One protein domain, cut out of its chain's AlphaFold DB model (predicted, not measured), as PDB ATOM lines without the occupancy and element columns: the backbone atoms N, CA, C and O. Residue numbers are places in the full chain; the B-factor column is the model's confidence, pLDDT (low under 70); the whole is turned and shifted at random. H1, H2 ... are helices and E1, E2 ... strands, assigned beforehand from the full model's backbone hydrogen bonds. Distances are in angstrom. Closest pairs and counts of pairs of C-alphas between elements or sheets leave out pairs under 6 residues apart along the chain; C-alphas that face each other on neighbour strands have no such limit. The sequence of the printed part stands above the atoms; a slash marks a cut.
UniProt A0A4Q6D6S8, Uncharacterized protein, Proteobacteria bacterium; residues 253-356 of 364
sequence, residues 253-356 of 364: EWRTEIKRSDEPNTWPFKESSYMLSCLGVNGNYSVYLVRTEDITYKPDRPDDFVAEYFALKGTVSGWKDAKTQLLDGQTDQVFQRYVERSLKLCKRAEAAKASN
ATOM      1  N   GLU A 253      13.575  43.187 -15.127       74.75
ATOM      2  CA  GLU A 253      12.562  42.309 -15.678       74.75
ATOM      3  C   GLU A 253      11.309  42.429 -14.816       74.75
ATOM      4  O   GLU A 253      11.350  42.248 -13.598       74.75
ATOM      5  N   TRP A 254      10.192  42.756 -15.457       79.44
ATOM      6  CA  TRP A 254       8.882  42.756 -14.825       79.44
ATOM      7  C   TRP A 254       7.963  41.780 -15.546       79.44
ATOM      8  O   TRP A 254       7.982  41.697 -16.776       79.44
ATOM      9  N   ARG A 255       7.140  41.052 -14.789       82.81
ATOM     10  CA  ARG A 255       6.171  40.085 -15.313       82.81
ATOM     11  C   ARG A 255       4.819  40.309 -14.649       82.81
ATOM     12  O   ARG A 255       4.745  40.472 -13.436       82.81
ATOM     13  N   THR A 256       3.758  40.307 -15.441       85.44
ATOM     14  CA  THR A 256       2.375  40.323 -14.961       85.44
ATOM     15  C   THR A 256       1.556  39.351 -15.787       85.44
ATOM     16  O   THR A 256       1.674  39.312 -17.009       85.44
ATOM     17  N   GLU A 257       0.706  38.579 -15.127       88.81
ATOM     18  CA  GLU A 257      -0.277  37.770 -15.836       88.81
ATOM     19  C   GLU A 257      -1.388  38.683 -16.373       88.81
ATOM     20  O   GLU A 257      -1.783  39.647 -15.710       88.81
ATOM     21  N   ILE A 258      -1.859  38.399 -17.583       90.00
ATOM     22  CA  ILE A 258      -3.073  38.964 -18.168       90.00
ATOM     23  C   ILE A 258      -4.010  37.809 -18.512       90.00
ATOM     24  O   ILE A 258      -3.590  36.820 -19.119       90.00
ATOM     25  N   LYS A 259      -5.275  37.916 -18.107       92.25
ATOM     26  CA  LYS A 259      -6.275  36.862 -18.294       92.25
ATOM     27  C   LYS A 259      -7.488  37.392 -19.028       92.25
ATOM     28  O   LYS A 259      -7.926  38.519 -18.805       92.25
ATOM     29  N   ARG A 260      -8.112  36.516 -19.811       90.94
ATOM     30  CA  ARG A 260      -9.416  36.769 -20.424       90.94
ATOM     31  C   ARG A 260     -10.499  37.074 -19.390       90.94
ATOM     32  O   ARG A 260     -11.390  37.856 -19.686       90.94
ATOM     33  N   SER A 261     -10.419  36.497 -18.189       90.12
ATOM     34  CA  SER A 261     -11.359  36.772 -17.090       90.12
ATOM     35  C   SER A 261     -11.387  38.239 -16.673       90.12
ATOM     36  O   SER A 261     -12.431  38.727 -16.251       90.12
ATOM     37  N   ASP A 262     -10.257  38.933 -16.803       88.06
ATOM     38  CA  ASP A 262     -10.096  40.303 -16.318       88.06
ATOM     39  C   ASP A 262     -10.589  41.317 -17.364       88.06
ATOM     40  O   ASP A 262     -10.980  42.432 -17.029       88.06
ATOM     41  N   GLU A 263     -10.591  40.924 -18.644       86.38
ATOM     42  CA  GLU A 263     -10.947  41.768 -19.790       86.38
ATOM     43  C   GLU A 263     -11.833  41.016 -20.821       86.38
ATOM     44  O   GLU A 263     -11.526  41.032 -22.018       86.38
ATOM     45  N   PRO A 264     -12.952  40.371 -20.428       84.25
ATOM     46  CA  PRO A 264     -13.645  39.372 -21.258       84.25
ATOM     47  C   PRO A 264     -14.162  39.918 -22.592       84.25
ATOM     48  O   PRO A 264     -14.122  39.217 -23.602       84.25
ATOM     49  N   ASN A 265     -14.586  41.182 -22.607       84.69
ATOM     50  CA  ASN A 265     -15.156  41.842 -23.784       84.69
ATOM     51  C   ASN A 265     -14.103  42.450 -24.716       84.69
ATOM     52  O   ASN A 265     -14.421  42.800 -25.846       84.69
ATOM     53  N   THR A 266     -12.863  42.620 -24.247       85.94
ATOM     54  CA  THR A 266     -11.798  43.264 -25.035       85.94
ATOM     55  C   THR A 266     -10.590  42.358 -25.233       85.94
ATOM     56  O   THR A 266      -9.548  42.834 -25.671       85.94
ATOM     57  N   TRP A 267     -10.708  41.072 -24.897       91.25
ATOM     58  CA  TRP A 267      -9.620  40.109 -24.982       91.25
ATOM     59  C   TRP A 267      -9.238  39.829 -26.443       91.25
ATOM     60  O   TRP A 267     -10.066  39.302 -27.187       91.25
ATOM     61  N   PRO A 268      -8.004  40.144 -26.869       91.00
ATOM     62  CA  PRO A 268      -7.638  40.095 -28.281       91.00
ATOM     63  C   PRO A 268      -6.796  38.876 -28.661       91.00
ATOM     64  O   PRO A 268      -6.398  38.765 -29.817       91.00
ATOM     65  N   PHE A 269      -6.477  37.994 -27.710       92.38
ATOM     66  CA  PHE A 269      -5.522  36.907 -27.913       92.38
ATOM     67  C   PHE A 269      -6.195  35.535 -28.028       92.38
ATOM     68  O   PHE A 269      -7.301  35.328 -27.529       92.38
ATOM     69  N   LYS A 270      -5.498  34.589 -28.665       91.75
ATOM     70  CA  LYS A 270      -5.971  33.211 -28.870       91.75
ATOM     71  C   LYS A 270      -6.090  32.424 -27.564       91.75
ATOM     72  O   LYS A 270      -7.132  31.822 -27.320       91.75
ATOM     73  N   GLU A 271      -5.059  32.461 -26.719       91.31
ATOM     74  CA  GLU A 271      -5.089  31.764 -25.427       91.31
ATOM     75  C   GLU A 271      -5.901  32.530 -24.379       91.31
ATOM     76  O   GLU A 271      -6.142  33.729 -24.509       91.31
ATOM     77  N   SER A 272      -6.321  31.847 -23.312       89.19
ATOM     78  CA  SER A 272      -7.096  32.437 -22.210       89.19
ATOM     79  C   SER A 272      -6.252  33.253 -21.226       89.19
ATOM     80  O   SER A 272      -6.801  34.084 -20.496       89.19
ATOM     81  N   SER A 273      -4.933  33.046 -21.207       90.81
ATOM     82  CA  SER A 273      -3.994  33.830 -20.411       90.81
ATOM     83  C   SER A 273      -2.606  33.892 -21.044       90.81
ATOM     84  O   SER A 273      -2.137  32.957 -21.696       90.81
ATOM     85  N   TYR A 274      -1.936  35.021 -20.826       90.81
ATOM     86  CA  TYR A 274      -0.534  35.212 -21.174       90.81
ATOM     87  C   TYR A 274       0.199  35.866 -20.015       90.81
ATOM     88  O   TYR A 274      -0.365  36.624 -19.226       90.81
ATOM     89  N   MET A 275       1.500  35.636 -19.972       90.31
ATOM     90  CA  MET A 275       2.415  36.393 -19.143       90.31
ATOM     91  C   MET A 275       2.996  37.520 -19.980       90.31
ATOM     92  O   MET A 275       3.760  37.314 -20.925       90.31
ATOM     93  N   LEU A 276       2.580  38.729 -19.627       89.50
ATOM     94  CA  LEU A 276       3.034  39.966 -20.224       89.50
ATOM     95  C   LEU A 276       4.274  40.438 -19.469       89.50
ATOM     96  O   LEU A 276       4.258  40.601 -18.246       89.50
ATOM     97  N   SER A 277       5.359  40.661 -20.198       87.06
ATOM     98  CA  SER A 277       6.632  41.012 -19.588       87.06
ATOM     99  C   SER A 277       7.347  42.119 -20.336       87.06
ATOM    100  O   SER A 277       7.129  42.359 -21.524       87.06
ATOM    101  N   CYS A 278       8.198  42.817 -19.598       85.81
ATOM    102  CA  CYS A 278       9.115  43.795 -20.131       85.81
ATOM    103  C   CYS A 278      10.523  43.549 -19.575       85.81
ATOM    104  O   CYS A 278      10.690  43.212 -18.401       85.81
ATOM    105  N   LEU A 279      11.511  43.718 -20.451       83.19
ATOM    106  CA  LEU A 279      12.929  43.479 -20.218       83.19
ATOM    107  C   LEU A 279      13.739  44.665 -20.754       83.19
ATOM    108  O   LEU A 279      13.644  44.985 -21.940       83.19
ATOM    109  N   GLY A 280      14.553  45.305 -19.914       74.94
ATOM    110  CA  GLY A 280      15.473  46.366 -20.349       74.94
ATOM    111  C   GLY A 280      15.887  47.336 -19.242       74.94
ATOM    112  O   GLY A 280      15.538  47.134 -18.079       74.94
ATOM    113  N   VAL A 281      16.639  48.379 -19.619       74.62
ATOM    114  CA  VAL A 281      17.104  49.493 -18.757       74.62
ATOM    115  C   VAL A 281      17.260  50.783 -19.543       74.62
ATOM    116  O   VAL A 281      17.442  50.747 -20.762       74.62
ATOM    117  N   ASN A 282      17.252  51.920 -18.841       69.44
ATOM    118  CA  ASN A 282      17.606  53.237 -19.378       69.44
ATOM    119  C   ASN A 282      16.828  53.601 -20.655       69.44
ATOM    120  O   ASN A 282      17.377  54.154 -21.606       69.44
ATOM    121  N   GLY A 283      15.540  53.254 -20.713       68.44
ATOM    122  CA  GLY A 283      14.690  53.543 -21.871       68.44
ATOM    123  C   GLY A 283      14.759  52.524 -23.014       68.44
ATOM    124  O   GLY A 283      13.881  52.551 -23.879       68.44
ATOM    125  N   ASN A 284      15.714  51.587 -23.005       79.31
ATOM    126  CA  ASN A 284      15.816  50.517 -23.998       79.31
ATOM    127  C   ASN A 284      15.077  49.256 -23.524       79.31
ATOM    128  O   ASN A 284      15.687  48.287 -23.072       79.31
ATOM    129  N   TYR A 285      13.744  49.302 -23.577       82.06
ATOM    130  CA  TYR A 285      12.883  48.200 -23.145       82.06
ATOM    131  C   TYR A 285      12.333  47.405 -24.324       82.06
ATOM    132  O   TYR A 285      11.778  47.977 -25.269       82.06
ATOM    133  N   SER A 286      12.384  46.085 -24.187       86.69
ATOM    134  CA  SER A 286      11.647  45.137 -25.012       86.69
ATOM    135  C   SER A 286      10.437  44.609 -24.240       86.69
ATOM    136  O   SER A 286      10.533  44.333 -23.048       86.69
ATOM    137  N   VAL A 287       9.292  44.475 -24.903       88.56
ATOM    138  CA  VAL A 287       8.041  43.958 -24.334       88.56
ATOM    139  C   VAL A 287       7.650  42.702 -25.093       88.56
ATOM    140  O   VAL A 287       7.681  42.695 -26.324       88.56
ATOM    141  N   TYR A 288       7.264  41.658 -24.368       91.50
ATOM    142  CA  TYR A 288       6.888  40.377 -24.952       91.50
ATOM    143  C   TYR A 288       5.724  39.708 -24.219       91.50
ATOM    144  O   TYR A 288       5.410  40.033 -23.071       91.50
ATOM    145  N   LEU A 289       5.110  38.751 -24.909       91.81
ATOM    146  CA  LEU A 289       4.165  37.784 -24.367       91.81
ATOM    147  C   LEU A 289       4.823  36.409 -24.332       91.81
ATOM    148  O   LEU A 289       5.571  36.040 -25.236       91.81
ATOM    149  N   VAL A 290       4.509  35.639 -23.306       90.25
ATOM    150  CA  VAL A 290       4.756  34.197 -23.261       90.25
ATOM    151  C   VAL A 290       3.476  33.537 -22.777       90.25
ATOM    152  O   VAL A 290       2.754  34.117 -21.962       90.25
ATOM    153  N   ARG A 291       3.144  32.359 -23.301       88.50
ATOM    154  CA  ARG A 291       1.961  31.641 -22.826       88.50
ATOM    155  C   ARG A 291       2.167  31.295 -21.361       88.50
ATOM    156  O   ARG A 291       3.243  30.836 -20.978       88.50
ATOM    157  N   THR A 292       1.154  31.523 -20.532       83.88
ATOM    158  CA  THR A 292       1.268  31.211 -19.101       83.88
ATOM    159  C   THR A 292       1.582  29.731 -18.904       83.88
ATOM    160  O   THR A 292       2.413  29.378 -18.068       83.88
ATOM    161  N   GLU A 293       0.997  28.862 -19.730       81.38
ATOM    162  CA  GLU A 293       1.278  27.434 -19.680       81.38
ATOM    163  C   GLU A 293       2.741  27.086 -19.968       81.38
ATOM    164  O   GLU A 293       3.256  26.197 -19.302       81.38
ATOM    165  N   ASP A 294       3.435  27.795 -20.863       80.50
ATOM    166  CA  ASP A 294       4.824  27.499 -21.245       80.50
ATOM    167  C   ASP A 294       5.803  27.744 -20.095       80.50
ATOM    168  O   ASP A 294       6.807  27.048 -19.973       80.50
ATOM    169  N   ILE A 295       5.506  28.701 -19.219       76.62
ATOM    170  CA  ILE A 295       6.371  29.037 -18.079       76.62
ATOM    171  C   ILE A 295       5.894  28.444 -16.752       76.62
ATOM    172  O   ILE A 295       6.617  28.504 -15.760       76.62
ATOM    173  N   THR A 296       4.690  27.875 -16.720       76.31
ATOM    174  CA  THR A 296       4.196  27.143 -15.552       76.31
ATOM    175  C   THR A 296       4.761  25.726 -15.582       76.31
ATOM    176  O   THR A 296       4.729  25.063 -16.620       76.31
ATOM    177  N   TYR A 297       5.297  25.261 -14.453       70.75
ATOM    178  CA  TYR A 297       5.836  23.908 -14.333       70.75
ATOM    179  C   TYR A 297       4.746  22.856 -14.608       70.75
ATOM    180  O   TYR A 297       3.673  22.906 -14.003       70.75
ATOM    181  N   LYS A 298       5.031  21.901 -15.503       75.06
ATOM    182  CA  LYS A 298       4.195  20.722 -15.783       75.06
ATOM    183  C   LYS A 298       5.071  19.461 -15.666       75.06
ATOM    184  O   LYS A 298       6.092  19.415 -16.346       75.06
ATOM    185  N   PRO A 299       4.698  18.462 -14.843       68.31
ATOM    186  CA  PRO A 299       5.526  17.277 -14.596       68.31
ATOM    187  C   PRO A 299       5.691  16.363 -15.821       68.31
ATOM    188  O   PRO A 299       6.705  15.689 -15.926       68.31
ATOM    189  N   ASP A 300       4.751  16.390 -16.771       80.88
ATOM    190  CA  ASP A 300       4.796  15.577 -18.001       80.88
ATOM    191  C   ASP A 300       5.518  16.275 -19.173       80.88
ATOM    192  O   ASP A 300       5.391  15.873 -20.331       80.88
ATOM    193  N   ARG A 301       6.215  17.387 -18.912       76.12
ATOM    194  CA  ARG A 301       6.871  18.182 -19.953       76.12
ATOM    195  C   ARG A 301       8.225  17.566 -20.339       76.12
ATOM    196  O   ARG A 301       9.005  17.267 -19.440       76.12
ATOM    197  N   PRO A 302       8.541  17.452 -21.643       76.62
ATOM    198  CA  PRO A 302       9.867  17.041 -22.099       76.62
ATOM    199  C   PRO A 302      10.977  17.960 -21.570       76.62
ATOM    200  O   PRO A 302      10.808  19.181 -21.548       76.62
ATOM    201  N   ASP A 303      12.126  17.385 -21.210       70.75
ATOM    202  CA  ASP A 303      13.292  18.130 -20.706       70.75
ATOM    203  C   ASP A 303      13.853  19.142 -21.727       70.75
ATOM    204  O   ASP A 303      14.527  20.102 -21.354       70.75
ATOM    205  N   ASP A 304      13.569  18.952 -23.018       77.19
ATOM    206  CA  ASP A 304      13.985  19.817 -24.126       77.19
ATOM    207  C   ASP A 304      12.932  20.868 -24.528       77.19
ATOM    208  O   ASP A 304      13.118  21.590 -25.511       77.19
ATOM    209  N   PHE A 305      11.835  21.002 -23.773       74.56
ATOM    210  CA  PHE A 305      10.790  21.978 -24.071       74.56
ATOM    211  C   PHE A 305      11.307  23.422 -24.007       74.56
ATOM    212  O   PHE A 305      11.856  23.882 -23.002       74.56
ATOM    213  N   VAL A 306      11.040  24.182 -25.069       78.25
ATOM    214  CA  VAL A 306      11.428  25.589 -25.193       78.25
ATOM    215  C   VAL A 306      10.185  26.467 -25.203       78.25
ATOM    216  O   VAL A 306       9.373  26.378 -26.120       78.25
ATOM    217  N   ALA A 307      10.054  27.343 -24.206       82.75
ATOM    218  CA  ALA A 307       8.957  28.307 -24.144       82.75
ATOM    219  C   ALA A 307       8.991  29.276 -25.338       82.75
ATOM    220  O   ALA A 307      10.052  29.799 -25.700       82.75
ATOM    221  N   GLU A 308       7.824  29.566 -25.912       86.06
ATOM    222  CA  GLU A 308       7.724  30.462 -27.059       86.06
ATOM    223  C   GLU A 308       7.486  31.910 -26.619       86.06
ATOM    224  O   GLU A 308       6.507  32.242 -25.952       86.06
ATOM    225  N   TYR A 309       8.387  32.801 -27.030       88.75
ATOM    226  CA  TYR A 309       8.311  34.228 -26.723       88.75
ATOM    227  C   TYR A 309       7.829  35.009 -27.943       88.75
ATOM    228  O   TYR A 309       8.356  34.837 -29.043       88.75
ATOM    229  N   PHE A 310       6.876  35.911 -27.734       90.38
ATOM    230  CA  PHE A 310       6.244  36.707 -28.781       90.38
ATOM    231  C   PHE A 310       6.512  38.198 -28.567       90.38
ATOM    232  O   PHE A 310       6.129  38.762 -27.543       90.38
ATOM    233  N   ALA A 311       7.174  38.851 -29.518       89.25
ATOM    234  CA  ALA A 311       7.602  40.242 -29.405       89.25
ATOM    235  C   ALA A 311       6.436  41.225 -29.625       89.25
ATOM    236  O   ALA A 311       5.828  41.226 -30.692       89.25
ATOM    237  N   LEU A 312       6.169  42.098 -28.646       86.69
ATOM    238  CA  LEU A 312       5.216  43.214 -28.759       86.69
ATOM    239  C   LEU A 312       5.910  44.547 -29.083       86.69
ATOM    240  O   LEU A 312       5.367  45.374 -29.810       86.69
ATOM    241  N   LYS A 313       7.101  44.780 -28.519       84.25
ATOM    242  CA  LYS A 313       7.941  45.959 -28.782       84.25
ATOM    243  C   LYS A 313       9.404  45.575 -28.626       84.25
ATOM    244  O   LYS A 313       9.774  45.091 -27.564       84.25
ATOM    245  N   GLY A 314      10.234  45.867 -29.625       74.81
ATOM    246  CA  GLY A 314      11.632  45.431 -29.641       74.81
ATOM    247  C   GLY A 314      11.739  43.923 -29.885       74.81
ATOM    248  O   GLY A 314      10.937  43.138 -29.382       74.81
ATOM    249  N   THR A 315      12.715  43.513 -30.687       71.69
ATOM    250  CA  THR A 315      12.875  42.108 -31.074       71.69
ATOM    251  C   THR A 315      14.191  41.580 -30.535       71.69
ATOM    252  O   THR A 315      15.248  42.169 -30.755       71.69
ATOM    253  N   VAL A 316      14.123  40.448 -29.840       69.12
ATOM    254  CA  VAL A 316      15.291  39.665 -29.430       69.12
ATOM    255  C   VAL A 316      15.373  38.435 -30.331       69.12
ATOM    256  O   VAL A 316      14.346  37.902 -30.753       69.12
ATOM    257  N   SER A 317      16.591  37.984 -30.643       74.75
ATOM    258  CA  SER A 317      16.802  36.777 -31.450       74.75
ATOM    259  C   SER A 317      16.019  35.587 -30.877       74.75
ATOM    260  O   SER A 317      16.086  35.319 -29.675       74.75
ATOM    261  N   GLY A 318      15.258  34.905 -31.736       77.88
ATOM    262  CA  GLY A 318      14.405  33.770 -31.370       77.88
ATOM    263  C   GLY A 318      12.979  34.127 -30.933       77.88
ATOM    264  O   GLY A 318      12.188  33.215 -30.707       77.88
ATOM    265  N   TRP A 319      12.614  35.410 -30.821       85.31
ATOM    266  CA  TRP A 319      11.224  35.798 -30.550       85.31
ATOM    267  C   TRP A 319      10.385  35.773 -31.825       85.31
ATOM    268  O   TRP A 319      10.798  36.275 -32.870       85.31
ATOM    269  N   LYS A 320       9.186  35.203 -31.715       88.69
ATOM    270  CA  LYS A 320       8.185  35.166 -32.782       88.69
ATOM    271  C   LYS A 320       7.390  36.474 -32.816       88.69
ATOM    272  O   LYS A 320       7.375  37.238 -31.851       88.69
ATOM    273  N   ASP A 321       6.705  36.728 -33.923       87.56
ATOM    274  CA  ASP A 321       5.813  37.882 -34.054       87.56
ATOM    275  C   ASP A 321       4.551  37.700 -33.190       87.56
ATOM    276  O   ASP A 321       3.833  36.701 -33.323       87.56
ATOM    277  N   ALA A 322       4.256  38.667 -32.314       87.69
ATOM    278  CA  ALA A 322       3.056  38.643 -31.481       87.69
ATOM    279  C   ALA A 322       1.755  38.724 -32.281       87.69
ATOM    280  O   ALA A 322       0.735  38.240 -31.790       87.69
ATOM    281  N   LYS A 323       1.771  39.233 -33.524       87.75
ATOM    282  CA  LYS A 323       0.586  39.218 -34.405       87.75
ATOM    283  C   LYS A 323       0.018  37.813 -34.594       87.75
ATOM    284  O   LYS A 323      -1.189  37.651 -34.717       87.75
ATOM    285  N   THR A 324       0.860  36.781 -34.525       88.69
ATOM    286  CA  THR A 324       0.422  35.379 -34.639       88.69
ATOM    287  C   THR A 324      -0.493  34.918 -33.498       88.69
ATOM    288  O   THR A 324      -1.196  33.914 -33.648       88.69
ATOM    289  N   GLN A 325      -0.497  35.640 -32.374       91.25
ATOM    290  CA  GLN A 325      -1.278  35.329 -31.176       91.25
ATOM    291  C   GLN A 325      -2.599  36.106 -31.089       91.25
ATOM    292  O   GLN A 325      -3.353  35.892 -30.143       91.25
ATOM    293  N   LEU A 326      -2.895  36.989 -32.047       91.12
ATOM    294  CA  LEU A 326      -4.157  37.728 -32.095       91.12
ATOM    295  C   LEU A 326      -5.309  36.863 -32.619       91.12
ATOM    296  O   LEU A 326      -5.102  35.990 -33.459       91.12
ATOM    297  N   LEU A 327      -6.527  37.120 -32.140       90.62
ATOM    298  CA  LEU A 327      -7.752  36.574 -32.727       90.62
ATOM    299  C   LEU A 327      -7.959  37.114 -34.148       90.62
ATOM    300  O   LEU A 327      -7.548  38.233 -34.468       90.62
ATOM    301  N   ASP A 328      -8.637  36.334 -34.985       86.12
ATOM    302  CA  ASP A 328      -8.930  36.732 -36.359       86.12
ATOM    303  C   ASP A 328      -9.730  38.048 -36.385       86.12
ATOM    304  O   ASP A 328     -10.698  38.231 -35.644       86.12
ATOM    305  N   GLY A 329      -9.289  38.994 -37.218       82.06
ATOM    306  CA  GLY A 329      -9.887  40.329 -37.330       82.06
ATOM    307  C   GLY A 329      -9.351  41.382 -36.348       82.06
ATOM    308  O   GLY A 329      -9.731  42.546 -36.461       82.06
ATOM    309  N   GLN A 330      -8.456  41.023 -35.421       86.38
ATOM    310  CA  GLN A 330      -7.771  41.990 -34.554       86.38
ATOM    311  C   GLN A 330      -6.525  42.576 -35.233       86.38
ATOM    312  O   GLN A 330      -5.832  41.902 -35.996       86.38
ATOM    313  N   THR A 331      -6.219  43.838 -34.928       85.19
ATOM    314  CA  THR A 331      -5.044  44.546 -35.455       85.19
ATOM    315  C   THR A 331      -3.973  44.729 -34.380       85.19
ATOM    316  O   THR A 331      -4.213  44.623 -33.176       85.19
ATOM    317  N   ASP A 332      -2.759  45.044 -34.817       80.81
ATOM    318  CA  ASP A 332      -1.608  45.329 -33.958       80.81
ATOM    319  C   ASP A 332      -1.772  46.583 -33.087       80.81
ATOM    320  O   ASP A 332      -1.067  46.729 -32.089       80.81
ATOM    321  N   GLN A 333      -2.755  47.440 -33.379       85.75
ATOM    322  CA  GLN A 333      -3.127  48.568 -32.519       85.75
ATOM    323  C   GLN A 333      -3.487  48.121 -31.097       85.75
ATOM    324  O   GLN A 333      -3.221  48.836 -30.131       85.75
ATOM    325  N   VAL A 334      -4.018  46.906 -30.937       86.19
ATOM    326  CA  VAL A 334      -4.372  46.381 -29.616       86.19
ATOM    327  C   VAL A 334      -3.137  46.151 -28.738       86.19
ATOM    328  O   VAL A 334      -3.226  46.211 -27.510       86.19
ATOM    329  N   PHE A 335      -1.954  45.963 -29.326       88.94
ATOM    330  CA  PHE A 335      -0.715  45.827 -28.561       88.94
ATOM    331  C   PHE A 335      -0.325  47.110 -27.837       88.94
ATOM    332  O   PHE A 335       0.318  47.027 -26.790       88.94
ATOM    333  N   GLN A 336      -0.740  48.280 -28.331       89.31
ATOM    334  CA  GLN A 336      -0.323  49.567 -27.785       89.31
ATOM    335  C   GLN A 336      -0.639  49.687 -26.288       89.31
ATOM    336  O   GLN A 336       0.257  49.989 -25.499       89.31
ATOM    337  N   ARG A 337      -1.863  49.340 -25.864       89.31
ATOM    338  CA  ARG A 337      -2.252  49.402 -24.443       89.31
ATOM    339  C   ARG A 337      -1.423  48.464 -23.558       89.31
ATOM    340  O   ARG A 337      -1.071  48.820 -22.434       89.31
ATOM    341  N   TYR A 338      -1.078  47.274 -24.058       90.25
ATOM    342  CA  TYR A 338      -0.282  46.294 -23.313       90.25
ATOM    343  C   TYR A 338       1.185  46.712 -23.238       90.25
ATOM    344  O   TYR A 338       1.806  46.600 -22.183       90.25
ATOM    345  N   VAL A 339       1.725  47.262 -24.325       90.81
ATOM    346  CA  VAL A 339       3.071  47.837 -24.362       90.81
ATOM    347  C   VAL A 339       3.176  49.007 -23.388       90.81
ATOM    348  O   VAL A 339       4.085  49.026 -22.560       90.81
ATOM    349  N   GLU A 340       2.236  49.951 -23.415       91.00
ATOM    350  CA  GLU A 340       2.214  51.100 -22.502       91.00
ATOM    351  C   GLU A 340       2.110  50.671 -21.032       91.00
ATOM    352  O   GLU A 340       2.889  51.140 -20.192       91.00
ATOM    353  N   ARG A 341       1.211  49.724 -20.721       88.44
ATOM    354  CA  ARG A 341       1.073  49.140 -19.378       88.44
ATOM    355  C   ARG A 341       2.384  48.503 -18.911       88.44
ATOM    356  O   ARG A 341       2.842  48.806 -17.810       88.44
ATOM    357  N   SER A 342       3.016  47.680 -19.746       89.19
ATOM    358  CA  SER A 342       4.284  47.011 -19.424       89.19
ATOM    359  C   SER A 342       5.433  47.983 -19.213       89.19
ATOM    360  O   SER A 342       6.165  47.860 -18.234       89.19
ATOM    361  N   LEU A 343       5.577  48.982 -20.086       88.56
ATOM    362  CA  LEU A 343       6.621  50.000 -19.964       88.56
ATOM    363  C   LEU A 343       6.462  50.818 -18.681       88.56
ATOM    364  O   LEU A 343       7.455  51.114 -18.016       88.56
ATOM    365  N   LYS A 344       5.225  51.161 -18.300       88.56
ATOM    366  CA  LYS A 344       4.939  51.864 -17.043       88.56
ATOM    367  C   LYS A 344       5.368  51.042 -15.826       88.56
ATOM    368  O   LYS A 344       5.942  51.602 -14.893       88.56
ATOM    369  N   LEU A 345       5.108  49.735 -15.831       84.81
ATOM    370  CA  LEU A 345       5.487  48.838 -14.736       84.81
ATOM    371  C   LEU A 345       7.005  48.614 -14.678       84.81
ATOM    372  O   LEU A 345       7.591  48.734 -13.606       84.81
ATOM    373  N   CYS A 346       7.653  48.415 -15.827       84.44
ATOM    374  CA  CYS A 346       9.110  48.316 -15.940       84.44
ATOM    375  C   CYS A 346       9.831  49.553 -15.392       84.44
ATOM    376  O   CYS A 346      10.718  49.427 -14.556       84.44
ATOM    377  N   LYS A 347       9.409  50.758 -15.803       84.81
ATOM    378  CA  LYS A 347       9.991  52.020 -15.316       84.81
ATOM    379  C   LYS A 347       9.853  52.176 -13.801       84.81
ATOM    380  O   LYS A 347      10.771  52.658 -13.146       84.81
ATOM    381  N   ARG A 348       8.717  51.757 -13.230       81.94
ATOM    382  CA  ARG A 348       8.504  51.760 -11.772       81.94
ATOM    383  C   ARG A 348       9.431  50.777 -11.063       81.94
ATOM    384  O   ARG A 348      10.017  51.132 -10.048       81.94
ATOM    385  N   ALA A 349       9.581  49.573 -11.607       77.44
ATOM    386  CA  ALA A 349      10.478  48.564 -11.060       77.44
ATOM    387  C   ALA A 349      11.960  48.991 -11.160       77.44
ATOM    388  O   ALA A 349      12.732  48.747 -10.238       77.44
ATOM    389  N   GLU A 350      12.350  49.699 -12.223       79.12
ATOM    390  CA  GLU A 350      13.694  50.271 -12.371       79.12
ATOM    391  C   GLU A 350      13.961  51.390 -11.368       79.12
ATOM    392  O   GLU A 350      14.987  51.365 -10.688       79.12
ATOM    393  N   ALA A 351      13.012  52.313 -11.199       78.38
ATOM    394  CA  ALA A 351      13.109  53.371 -10.197       78.38
ATOM    395  C   ALA A 351      13.231  52.813  -8.765       78.38
ATOM    396  O   ALA A 351      14.051  53.297  -7.987       78.38
ATOM    397  N   ALA A 352      12.478  51.758  -8.432       71.38
ATOM    398  CA  ALA A 352      12.561  51.090  -7.130       71.38
ATOM    399  C   ALA A 352      13.904  50.369  -6.905       71.38
ATOM    400  O   ALA A 352      14.391  50.280  -5.780       71.38
ATOM    401  N   LYS A 353      14.536  49.862  -7.970       68.56
ATOM    402  CA  LYS A 353      15.861  49.232  -7.888       68.56
ATOM    403  C   LYS A 353      16.970  50.271  -7.687       68.56
ATOM    404  O   LYS A 353      17.924  50.003  -6.962       68.56
ATOM    405  N   ALA A 354      16.829  51.457  -8.284       61.41
ATOM    406  CA  ALA A 354      17.772  52.563  -8.128       61.41
ATOM    407  C   ALA A 354      17.746  53.192  -6.719       61.41
ATOM    408  O   ALA A 354      18.790  53.629  -6.243       61.41
ATOM    409  N   SER A 355      16.602  53.195  -6.024       56.38
ATOM    410  CA  SER A 355      16.493  53.768  -4.668       56.38
ATOM    411  C   SER A 355      17.166  52.939  -3.567       56.38
ATOM    412  O   SER A 355      17.393  53.457  -2.480       56.38
ATOM    413  N   ASN A 356      17.495  51.668  -3.827       51.97
ATOM    414  CA  ASN A 356      18.128  50.769  -2.853       51.97
ATOM    415  C   ASN A 356      19.671  50.802  -2.878       51.97
ATOM    416  O   ASN A 356      20.302  50.058  -2.132       51.97
TER     417      ASN A 356
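What this domain is: This is residues 253 to 356 of the 364 residues of an uncharacterized protein of Proteobacteria bacterium (UniProt A0A4Q6D6S8). What is the main picture? A strongly twisted sheet of four antiparallel strands, in the order E1, E2, E3, E4, has one long helix, H3, packed slantwise over one face. The short H2 is on that same face by E4, the short H1 is on the opposite face beside the strands, and residues 297 to 304 and 351 to 356, of which 351 to 354 belong to H3, stick out. What makes it up, and how large is it? The printed part has 104 residues, with three named helices and four named strands in the order E1, E2, E3, H1, E4, H2, H3, a mixed class of helices and strands. It is compact, with a radius of gyration of the C-alphas of 14.4 A and spans of 40 by 36 by 27 A.

How they stand to each other: How do the strands pair? E1, residues 253 to 259, E2, residues 273 to 281, and E3, residues 284 to 291, form a meander, each strand the antiparallel neighbour of the one before. Within hydrogen-bond range are N 256 and O 276, 2.9 A, in the hairpin of E1 and E2, and N 277 and O 288, 2.9 A, in that of E2 and E3. E4, residues 309 to 313, is antiparallel to E3 at 141 degrees, with N 289 and O 310 within hydrogen-bond range at 2.8 A. Where is the long helix? H3, residues 334 to 354, is on the sheet at a height of 7.1 A, over E1, E2 and E3, slantwise to the strands at 39 degrees to E1 on the local plane; sheet and helix are two layers, with H3 on one face. The closest C-alphas of E2 and H3, Cys 278 and Ser 342, are 5.8 A apart. In H3, 16 of 17 O i to N i+4 pairs are within hydrogen-bond range. And the short helices? H2, residues 322 to 325, is on the same face as H3 and only just over E4, with 3 C-alphas on it; their closest C-alphas, Phe 310 and Ala 322, are 4.6 A apart. H1, residues 292 to 295, is on the opposite face, over none of the strands; its closest C-alpha pair with E2, Tyr 274 and Thr 292, is 4.9 A apart. H1 and H2 are too short for an O i to N i+4 pair.

Where its parts are: Where does E1 begin? C-alpha 253 is at (12.562, 42.309, -15.678). Where does H3 end? C-alpha 354 is at (17.772, 52.563, -8.128). How long are the elements? E1 measures 19.8 A, E2 26.3 A, E3 23.4 A, E4 11.9 A and H3 31.5 A from first to last C-alpha.

The domain as a whole: How far does it reach? The two C-alphas farthest apart, those of Gly 329 and Asn 356, are 45.6 A apart. Which links are long? Those from E1 to E2 and from H1 to E4, and the printed part has no cut. Where is confidence low? The pLDDT is under 70 at residues 282 to 283, 299, 316 and 353 to 356.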